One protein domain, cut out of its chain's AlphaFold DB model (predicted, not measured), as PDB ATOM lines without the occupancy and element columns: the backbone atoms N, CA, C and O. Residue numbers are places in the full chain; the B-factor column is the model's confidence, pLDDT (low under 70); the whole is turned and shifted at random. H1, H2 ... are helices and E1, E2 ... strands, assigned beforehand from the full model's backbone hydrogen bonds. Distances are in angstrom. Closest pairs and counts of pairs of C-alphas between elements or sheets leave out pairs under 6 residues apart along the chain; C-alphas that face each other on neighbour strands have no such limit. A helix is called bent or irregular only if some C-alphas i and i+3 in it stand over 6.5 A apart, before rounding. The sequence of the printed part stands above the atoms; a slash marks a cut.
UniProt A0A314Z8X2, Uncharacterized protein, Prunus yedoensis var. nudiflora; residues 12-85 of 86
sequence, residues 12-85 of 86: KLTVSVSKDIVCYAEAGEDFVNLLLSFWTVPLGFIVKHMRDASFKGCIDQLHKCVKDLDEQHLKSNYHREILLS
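Overview. This is residues 12 to 85 of the 86 residues of an uncharacterized protein of Prunus yedoensis var. nudiflora (UniProt A0A314Z8X2). A two-stranded hairpin, E1 and E2, makes one end and a small cluster of H1b, H2 and H3 the other, bridged by H1a, the free-standing first arm of bent H1. The printed part has 74 residues, with two antiparallel strands, then three helices, a mixed class. It is only just extended, close to loose (radius of gyration of the C-alphas 17.2 A), and spans 55 by 30 by 16 A.

Arrangement. Start at the hairpin of E1, residues 12 to 16, and E2, residues 21 to 27: N 14 and O 24 are 2.9 A apart, within hydrogen-bond range. H1, residues 29 to 49, one helix by its hydrogen bonds, is bent: C-alphas 38 and 41 are 6.8 A apart, and arms H1a, 29 to 38, and H1b, 41 to 49, stand at a steep tilt of 54 degrees. H2, residues 58 to 68, and H3, residues 77 to 84, form a helical hairpin at a shallow tilt of 28 degrees, opposite ways; their closest C-alphas, His 63 and Leu 84, are 6.8 A apart. H1b only just touches each, with 3 pairs of C-alphas within 8 A; the closest are Val 47 and Asp 60, 7.2 A, and Lys 48 and Leu 84, 7.0 A. In H1a, H1b, H2 and H3 every O i to N i+4 pair is within range.

Along the chain. Find C-alpha 12 at (143.387, 128.249, 120.105), where E1 begins its 13.4 A; E2 covers 17.6 A, H1a 14.4 A, H1b 12.6 A, H2 15.1 A and H3 10.6 A, ending at C-alpha 84, (118.211, 104.333, 120.234).

Size, cuts and confidence. The farthest C-alphas, Ser 18 and Gln 72, are 56.5 A apart. The printed part has no cut and no long link; pLDDT is under 70 at residues 40 to 44 and 51 to 56.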
ATOM      1  N   LYS A  12     142.747 127.254 120.961       96.38
ATOM      2  CA  LYS A  12     143.387 128.249 120.105       96.38
ATOM      3  C   LYS A  12     142.393 128.748 119.067       96.38
ATOM      4  O   LYS A  12     141.894 127.988 118.242       96.38
ATOM      5  N   LEU A  13     142.136 130.050 119.082       97.06
ATOM      6  CA  LEU A  13     141.229 130.692 118.138       97.06
ATOM      7  C   LEU A  13     142.014 131.331 116.996       97.06
ATOM      8  O   LEU A  13     142.975 132.066 117.221       97.06
ATOM      9  N   THR A  14     141.567 131.092 115.767       97.56
ATOM     10  CA  THR A  14     142.021 131.850 114.600       97.56
ATOM     11  C   THR A  14     140.960 132.883 114.265       97.56
ATOM     12  O   THR A  14     139.826 132.528 113.946       97.56
ATOM     13  N   VAL A  15     141.321 134.163 114.334       97.94
ATOM     14  CA  VAL A  15     140.395 135.288 114.160       97.94
ATOM     15  C   VAL A  15     140.742 136.113 112.925       97.94
ATOM     16  O   VAL A  15     141.911 136.364 112.633       97.94
ATOM     17  N   SER A  16     139.722 136.560 112.194       97.44
ATOM     18  CA  SER A  16     139.863 137.574 111.151       97.44
ATOM     19  C   SER A  16     139.515 138.929 111.749       97.44
ATOM     20  O   SER A  16     138.349 139.297 111.835       97.44
ATOM     21  N   VAL A  17     140.545 139.680 112.142       96.44
ATOM     22  CA  VAL A  17     140.385 140.993 112.790       96.44
ATOM     23  C   VAL A  17     139.638 141.981 111.891       96.44
ATOM     24  O   VAL A  17     138.777 142.711 112.358       96.44
ATOM     25  N   SER A  18     139.910 141.973 110.584       97.88
ATOM     26  CA  SER A  18     139.246 142.874 109.631       97.88
ATOM     27  C   SER A  18     137.749 142.613 109.467       97.88
ATOM     28  O   SER A  18     137.019 143.515 109.067       97.88
ATOM     29  N   LYS A  19     137.300 141.384 109.737       97.25
ATOM     30  CA  LYS A  19     135.894 140.978 109.650       97.25
ATOM     31  C   LYS A  19     135.224 140.865 111.018       97.25
ATOM     32  O   LYS A  19     134.027 140.623 111.049       97.25
ATOM     33  N   ASP A  20     135.989 141.011 112.099       96.31
ATOM     34  CA  ASP A  20     135.554 140.785 113.479       96.31
ATOM     35  C   ASP A  20     134.871 139.417 113.686       96.31
ATOM     36  O   ASP A  20     133.801 139.298 114.276       96.31
ATOM     37  N   ILE A  21     135.479 138.356 113.136       96.81
ATOM     38  CA  ILE A  21     134.963 136.982 113.254       96.81
ATOM     39  C   ILE A  21     136.025 136.004 113.754       96.81
ATOM     40  O   ILE A  21     137.210 136.116 113.428       96.81
ATOM     41  N   VAL A  22     135.577 134.971 114.467       96.81
ATOM     42  CA  VAL A  22     136.355 133.752 114.718       96.81
ATOM     43  C   VAL A  22     136.194 132.833 113.509       96.81
ATOM     44  O   VAL A  22     135.089 132.400 113.198       96.81
ATOM     45  N   CYS A  23     137.288 132.543 112.808       96.50
ATOM     46  CA  CYS A  23     137.276 131.682 111.627       96.50
ATOM     47  C   CYS A  23     137.149 130.203 112.011       96.50
ATOM     48  O   CYS A  23     136.374 129.477 111.398       96.50
ATOM     49  N   TYR A  24     137.931 129.756 112.995       94.81
ATOM     50  CA  TYR A  24     137.875 128.400 113.543       94.81
ATOM     51  C   TYR A  24     138.593 128.321 114.897       94.81
ATOM     52  O   TYR A  24     139.390 129.200 115.247       94.81
ATOM     53  N   ALA A  25     138.306 127.250 115.639       95.56
ATOM     54  CA  ALA A  25     138.927 126.909 116.912       95.56
ATOM     55  C   ALA A  25     139.662 125.567 116.789       95.56
ATOM     56  O   ALA A  25     139.104 124.596 116.282       95.56
ATOM     57  N   GLU A  26     140.908 125.526 117.243       95.81
ATOM     58  CA  GLU A  26     141.714 124.316 117.391       95.81
ATOM     59  C   GLU A  26     141.739 123.956 118.880       95.81
ATOM     60  O   GLU A  26     142.061 124.803 119.717       95.81
ATOM     61  N   ALA A  27     141.345 122.731 119.217       95.25
ATOM     62  CA  ALA A  27     141.172 122.300 120.598       95.25
ATOM     63  C   ALA A  27     141.660 120.863 120.797       95.25
ATOM     64  O   ALA A  27     141.628 120.057 119.862       95.25
ATOM     65  N   GLY A  28     142.110 120.572 122.017       93.75
ATOM     66  CA  GLY A  28     142.517 119.238 122.441       93.75
ATOM     67  C   GLY A  28     141.338 118.296 122.683       93.75
ATOM     68  O   GLY A  28     140.165 118.673 122.613       93.75
ATOM     69  N   GLU A  29     141.674 117.038 122.964       93.56
ATOM     70  CA  GLU A  29     140.706 115.985 123.283       93.56
ATOM     71  C   GLU A  29     139.834 116.342 124.498       93.56
ATOM     72  O   GLU A  29     138.631 116.103 124.487       93.56
ATOM     73  N   ASP A  30     140.425 116.966 125.512       93.31
ATOM     74  CA  ASP A  30     139.773 117.452 126.729       93.31
ATOM     75  C   ASP A  30     138.577 118.375 126.437       93.31
ATOM     76  O   ASP A  30     137.471 118.157 126.942       93.31
ATOM     77  N   PHE A  31     138.757 119.358 125.552       92.75
ATOM     78  CA  PHE A  31     137.686 120.258 125.129       92.75
ATOM     79  C   PHE A  31     136.594 119.525 124.348       92.75
ATOM     80  O   PHE A  31     135.404 119.765 124.562       92.75
ATOM     81  N   VAL A  32     136.985 118.637 123.428       89.44
ATOM     82  CA  VAL A  32     136.032 117.881 122.604       89.44
ATOM     83  C   VAL A  32     135.203 116.942 123.478       89.44
ATOM     84  O   VAL A  32     133.983 116.898 123.327       89.44
ATOM     85  N   ASN A  33     135.829 116.257 124.436       89.38
ATOM     86  CA  ASN A  33     135.150 115.403 125.406       89.38
ATOM     87  C   ASN A  33     134.175 116.205 126.271       89.38
ATOM     88  O   ASN A  33     133.032 115.780 126.445       89.38
ATOM     89  N   LEU A  34     134.575 117.388 126.752       90.25
ATOM     90  CA  LEU A  34     133.683 118.288 127.480       90.25
ATOM     91  C   LEU A  34     132.480 118.703 126.617       90.25
ATOM     92  O   LEU A  34     131.337 118.568 127.052       90.25
ATOM     93  N   LEU A  35     132.706 119.153 125.381       88.56
ATOM     94  CA  LEU A  35     131.629 119.546 124.470       88.56
ATOM     95  C   LEU A  35     130.664 118.381 124.197       88.56
ATOM     96  O   LEU A  35     129.446 118.547 124.287       88.56
ATOM     97  N   LEU A  36     131.204 117.192 123.917       82.50
ATOM     98  CA  LEU A  36     130.417 115.983 123.690       82.50
ATOM     99  C   LEU A  36     129.665 115.545 124.944       82.50
ATOM    100  O   LEU A  36     128.531 115.100 124.821       82.50
ATOM    101  N   SER A  37     130.224 115.722 126.143       85.19
ATOM    102  CA  SER A  37     129.533 115.401 127.397       85.19
ATOM    103  C   SER A  37     128.235 116.196 127.579       85.19
ATOM    104  O   SER A  37     127.256 115.656 128.086       85.19
ATOM    105  N   PHE A  38     128.190 117.445 127.099       82.19
ATOM    106  CA  PHE A  38     126.963 118.243 127.082       82.19
ATOM    107  C   PHE A  38     126.016 117.828 125.961       82.19
ATOM    108  O   PHE A  38     124.803 117.973 126.094       82.19
ATOM    109  N   TRP A  39     126.568 117.374 124.835       74.56
ATOM    110  CA  TRP A  39     125.824 117.104 123.608       74.56
ATOM    111  C   TRP A  39     125.316 115.671 123.498       74.56
ATOM    112  O   TRP A  39     124.410 115.437 122.710       74.56
ATOM    113  N   THR A  40     125.815 114.724 124.285       69.06
ATOM    114  CA  THR A  40     125.335 113.332 124.290       69.06
ATOM    115  C   THR A  40     123.824 113.248 124.510       69.06
ATOM    116  O   THR A  40     123.146 112.551 123.756       69.06
ATOM    117  N   VAL A  41     123.277 114.020 125.457       64.31
ATOM    118  CA  VAL A  41     121.826 114.067 125.723       64.31
ATOM    119  C   VAL A  41     121.050 114.786 124.595       64.31
ATOM    120  O   VAL A  41     120.136 114.186 124.023       64.31
ATOM    121  N   PRO A  42     121.407 116.020 124.179       67.88
ATOM    122  CA  PRO A  42     120.774 116.696 123.044       67.88
ATOM    123  C   PRO A  42     120.843 115.923 121.723       67.88
ATOM    124  O   PRO A  42     119.847 115.863 121.007       67.88
ATOM    125  N   LEU A  43     121.987 115.329 121.376       66.50
ATOM    126  CA  LEU A  43     122.184 114.632 120.102       66.50
ATOM    127  C   LEU A  43     121.297 113.402 120.003       66.50
ATOM    128  O   LEU A  43     120.653 113.188 118.978       66.50
ATOM    129  N   GLY A  44     121.219 112.623 121.074       66.94
ATOM    130  CA  GLY A  44     120.340 111.473 121.123       66.94
ATOM    131  C   GLY A  44     118.855 111.838 121.056       66.94
ATOM    132  O   GLY A  44     118.090 111.220 120.309       66.94
ATOM    133  N   PHE A  45     118.463 112.925 121.727       73.88
ATOM    134  CA  PHE A  45     117.114 113.476 121.619       73.88
ATOM    135  C   PHE A  45     116.787 113.948 120.193       73.88
ATOM    136  O   PHE A  45     115.714 113.627 119.669       73.88
ATOM    137  N   ILE A  46     117.705 114.679 119.552       73.94
ATOM    138  CA  ILE A  46     117.569 115.187 118.179       73.94
ATOM    139  C   ILE A  46     117.430 114.017 117.200       73.94
ATOM    140  O   ILE A  46     116.472 113.976 116.431       73.94
ATOM    141  N   VAL A  47     118.317 113.024 117.266       71.69
ATOM    142  CA  VAL A  47     118.292 111.837 116.392       71.69
ATOM    143  C   VAL A  47     116.979 111.057 116.518       71.69
ATOM    144  O   VAL A  47     116.426 110.612 115.510       71.69
ATOM    145  N   LYS A  48     116.430 110.931 117.733       71.50
ATOM    146  CA  LYS A  48     115.142 110.262 117.971       71.50
ATOM    147  C   LYS A  48     113.956 111.002 117.340       71.50
ATOM    148  O   LYS A  48     113.028 110.353 116.841       71.50
ATOM    149  N   HIS A  49     113.953 112.335 117.398       73.06
ATOM    150  CA  HIS A  49     112.798 113.158 117.011       73.06
ATOM    151  C   HIS A  49     112.859 113.682 115.575       73.06
ATOM    152  O   HIS A  49     111.818 113.972 114.993       73.06
ATOM    153  N   MET A  50     114.036 113.740 114.957       71.44
ATOM    154  CA  MET A  50     114.211 114.217 113.582       71.44
ATOM    155  C   MET A  50     113.909 113.148 112.517       71.44
ATOM    156  O   MET A  50     114.570 113.118 111.486       71.44
ATOM    157  N   ARG A  51     112.898 112.290 112.734       58.72
ATOM    158  CA  ARG A  51     112.612 111.072 111.941       58.72
ATOM    159  C   ARG A  51     112.628 111.238 110.408       58.72
ATOM    160  O   ARG A  51     112.924 110.255 109.740       58.72
ATOM    161  N   ASP A  52     112.415 112.447 109.881       57.44
ATOM    162  CA  ASP A  52     112.409 112.741 108.438       57.44
ATOM    163  C   ASP A  52     113.403 113.832 107.989       57.44
ATOM    164  O   ASP A  52     113.584 114.068 106.793       57.44
ATOM    165  N   ALA A  53     114.089 114.500 108.919       59.03
ATOM    166  CA  ALA A  53     115.132 115.457 108.574       59.03
ATOM    167  C   ALA A  53     116.454 114.697 108.495       59.03
ATOM    168  O   ALA A  53     117.118 114.468 109.502       59.03
ATOM    169  N   SER A  54     116.801 114.251 107.287       59.50
ATOM    170  CA  SER A  54     118.028 113.500 107.017       59.50
ATOM    171  C   SER A  54     119.251 114.285 107.497       59.50
ATOM    172  O   SER A  54     119.773 115.157 106.798       59.50
ATOM    173  N   PHE A  55     119.721 113.964 108.701       63.38
ATOM    174  CA  PHE A  55     121.022 114.385 109.187       63.38
ATOM    175  C   PHE A  55     122.053 113.633 108.340       63.38
ATOM    176  O   PHE A  55     122.426 112.510 108.644       63.38
ATOM    177  N   LYS A  56     122.467 114.183 107.196       67.38
ATOM    178  CA  LYS A  56     123.476 113.529 106.349       67.38
ATOM    179  C   LYS A  56     124.840 113.649 107.022       67.38
ATOM    180  O   LYS A  56     125.528 114.651 106.853       67.38
ATOM    181  N   GLY A  57     125.220 112.642 107.803       74.00
ATOM    182  CA  GLY A  57     126.495 112.635 108.512       74.00
ATOM    183  C   GLY A  57     126.741 111.372 109.331       74.00
ATOM    184  O   GLY A  57     125.958 110.424 109.319       74.00
ATOM    185  N   CYS A  58     127.850 111.377 110.069       78.38
ATOM    186  CA  CYS A  58     128.288 110.246 110.886       78.38
ATOM    187  C   CYS A  58     127.297 109.874 112.000       78.38
ATOM    188  O   CYS A  58     127.221 108.706 112.362       78.38
ATOM    189  N   ILE A  59     126.510 110.829 112.507       77.31
ATOM    190  CA  ILE A  59     125.548 110.590 113.594       77.31
ATOM    191  C   ILE A  59     124.346 109.763 113.115       77.31
ATOM    192  O   ILE A  59     123.958 108.803 113.776       77.31
ATOM    193  N   ASP A  60     123.786 110.080 111.944       77.75
ATOM    194  CA  ASP A  60     122.715 109.273 111.339       77.75
ATOM    195  C   ASP A  60     123.218 107.873 110.981       77.75
ATOM    196  O   ASP A  60     122.543 106.877 111.241       77.75
ATOM    197  N   GLN A  61     124.447 107.784 110.463       83.25
ATOM    198  CA  GLN A  61     125.077 106.498 110.191       83.25
ATOM    199  C   GLN A  61     125.269 105.677 111.471       83.25
ATOM    200  O   GLN A  61     124.947 104.494 111.481       83.25
ATOM    201  N   LEU A  62     125.733 106.295 112.562       81.94
ATOM    202  CA  LEU A  62     125.895 105.628 113.853       81.94
ATOM    203  C   LEU A  62     124.553 105.108 114.386       81.94
ATOM    204  O   LEU A  62     124.464 103.954 114.793       81.94
ATOM    205  N   HIS A  63     123.494 105.919 114.327       80.69
ATOM    206  CA  HIS A  63     122.159 105.513 114.766       80.69
ATOM    207  C   HIS A  63     121.581 104.361 113.929       80.69
ATOM    208  O   HIS A  63     120.991 103.437 114.489       80.69
ATOM    209  N   LYS A  64     121.784 104.367 112.604       82.94
ATOM    210  CA  LYS A  64     121.432 103.231 111.732       82.94
ATOM    211  C   LYS A  64     122.221 101.980 112.091       82.94
ATOM    212  O   LYS A  64     121.618 100.931 112.266       82.94
ATOM    213  N   CYS A  65     123.532 102.104 112.304       86.94
ATOM    214  CA  CYS A  65     124.349 100.981 112.753       86.94
ATOM    215  C   CYS A  65     123.808 100.386 114.057       86.94
ATOM    216  O   CYS A  65     123.688  99.175 114.140       86.94
ATOM    217  N   VAL A  66     123.421 101.200 115.047       85.81
ATOM    218  CA  VAL A  66     122.817 100.691 116.294       85.81
ATOM    219  C   VAL A  66     121.481  99.984 116.030       85.81
ATOM    220  O   VAL A  66     121.219  98.958 116.648       85.81
ATOM    221  N   LYS A  67     120.643 100.485 115.109       84.88
ATOM    222  CA  LYS A  67     119.394  99.806 114.709       84.88
ATOM    223  C   LYS A  67     119.649  98.461 114.035       84.88
ATOM    224  O   LYS A  67     118.923  97.511 114.316       84.88
ATOM    225  N   ASP A  68     120.665  98.376 113.190       89.25
ATOM    226  CA  ASP A  68     120.955  97.178 112.400       89.25
ATOM    227  C   ASP A  68     121.866  96.182 113.144       89.25
ATOM    228  O   ASP A  68     121.986  95.028 112.736       89.25
ATOM    229  N   LEU A  69     122.503  96.606 114.242       89.31
ATOM    230  CA  LEU A  69     123.389  95.774 115.053       89.31
ATOM    231  C   LEU A  69     122.608  94.653 115.749       89.31
ATOM    232  O   LEU A  69     121.587  94.906 116.385       89.31
ATOM    233  N   ASP A  70     123.123  93.429 115.671       87.25
ATOM    234  CA  ASP A  70     122.550  92.262 116.344       87.25
ATOM    235  C   ASP A  70     122.661  92.381 117.880       87.25
ATOM    236  O   ASP A  70     123.664  92.862 118.417       87.25
ATOM    237  N   GLU A  71     121.635  91.912 118.592       83.81
ATOM    238  CA  GLU A  71     121.545  91.916 120.055       83.81
ATOM    239  C   GLU A  71     122.717  91.174 120.713       83.81
ATOM    240  O   GLU A  71     123.155  91.574 121.791       83.81
ATOM    241  N   GLN A  72     123.291  90.163 120.047       88.94
ATOM    242  CA  GLN A  72     124.455  89.421 120.558       88.94
ATOM    243  C   GLN A  72     125.716  90.285 120.745       88.94
ATOM    244  O   GLN A  72     126.632  89.901 121.473       88.94
ATOM    245  N   HIS A  73     125.777  91.451 120.095       87.56
ATOM    246  CA  HIS A  73     126.894  92.390 120.207       87.56
ATOM    247  C   HIS A  73     126.680  93.462 121.283       87.56
ATOM    248  O   HIS A  73     127.553  94.308 121.488       87.56
ATOM    249  N   LEU A  74     125.549  93.434 121.994       86.00
ATOM    250  CA  LEU A  74     125.233  94.356 123.079       86.00
ATOM    251  C   LEU A  74     125.116  93.605 124.406       86.00
ATOM    252  O   LEU A  74     124.713  92.449 124.468       86.00
ATOM    253  N   LYS A  75     125.445  94.287 125.511       88.25
ATOM    254  CA  LYS A  75     125.357  93.691 126.858       88.25
ATOM    255  C   LYS A  75     123.934  93.257 127.221       88.25
ATOM    256  O   LYS A  75     123.768  92.310 127.981       88.25
ATOM    257  N   SER A  76     122.925  93.984 126.741       89.94
ATOM    258  CA  SER A  76     121.512  93.621 126.855       89.94
ATOM    259  C   SER A  76     120.642  94.521 125.977       89.94
ATOM    260  O   SER A  76     121.070  95.606 125.569       89.94
ATOM    261  N   ASN A  77     119.383  94.127 125.787       86.38
ATOM    262  CA  ASN A  77     118.384  94.935 125.083       86.38
ATOM    263  C   ASN A  77     118.113  96.293 125.738       86.38
ATOM    264  O   ASN A  77     117.884  97.272 125.039       86.38
ATOM    265  N   TYR A  78     118.274  96.397 127.057       87.19
ATOM    266  CA  TYR A  78     118.200  97.682 127.752       87.19
ATOM    267  C   TYR A  78     119.247  98.692 127.241       87.19
ATOM    268  O   TYR A  78     118.938  99.858 127.015       87.19
ATOM    269  N   HIS A  79     120.482  98.246 126.987       84.81
ATOM    270  CA  HIS A  79     121.527  99.128 126.451       84.81
ATOM    271  C   HIS A  79     121.217  99.564 125.015       84.81
ATOM    272  O   HIS A  79     121.513 100.695 124.637       84.81
ATOM    273  N   ARG A  80     120.594  98.685 124.221       84.88
ATOM    274  CA  ARG A  80     120.124  99.007 122.869       84.88
ATOM    275  C   ARG A  80     119.066 100.108 122.899       84.88
ATOM    276  O   ARG A  80     119.160 101.060 122.131       84.88
ATOM    277  N   GLU A  81     118.087  99.996 123.794       85.81
ATOM    278  CA  GLU A  81     117.028 100.998 123.948       85.81
ATOM    279  C   GLU A  81     117.582 102.361 124.360       85.81
ATOM    280  O   GLU A  81     117.199 103.362 123.758       85.81
ATOM    281  N   ILE A  82     118.540 102.396 125.296       84.69
ATOM    282  CA  ILE A  82     119.237 103.639 125.652       84.69
ATOM    283  C   ILE A  82     119.949 104.224 124.431       84.69
ATOM    284  O   ILE A  82     119.842 105.409 124.188       84.69
ATOM    285  N   LEU A  83     120.649 103.439 123.613       79.50
ATOM    286  CA  LEU A  83     121.361 104.001 122.454       79.50
ATOM    287  C   LEU A  83     120.421 104.510 121.345       79.50
ATOM    288  O   LEU A  83     120.768 105.446 120.626       79.50
ATOM    289  N   LEU A  84     119.239 103.907 121.195       79.69
ATOM    290  CA  LEU A  84     118.211 104.333 120.234       79.69
ATOM    291  C   LEU A  84     117.336 105.485 120.756       79.69
ATOM    292  O   LEU A  84     116.640 106.143 119.980       79.69
ATOM    293  N   SER A  85     117.328 105.700 122.070       76.75
ATOM    294  CA  SER A  85     116.524 106.704 122.759       76.75
ATOM    295  C   SER A  85     117.178 107.112 124.092       76.75
ATOM    296  O   SER A  85     116.613 106.809 125.149       76.75
TER     297      SER A  85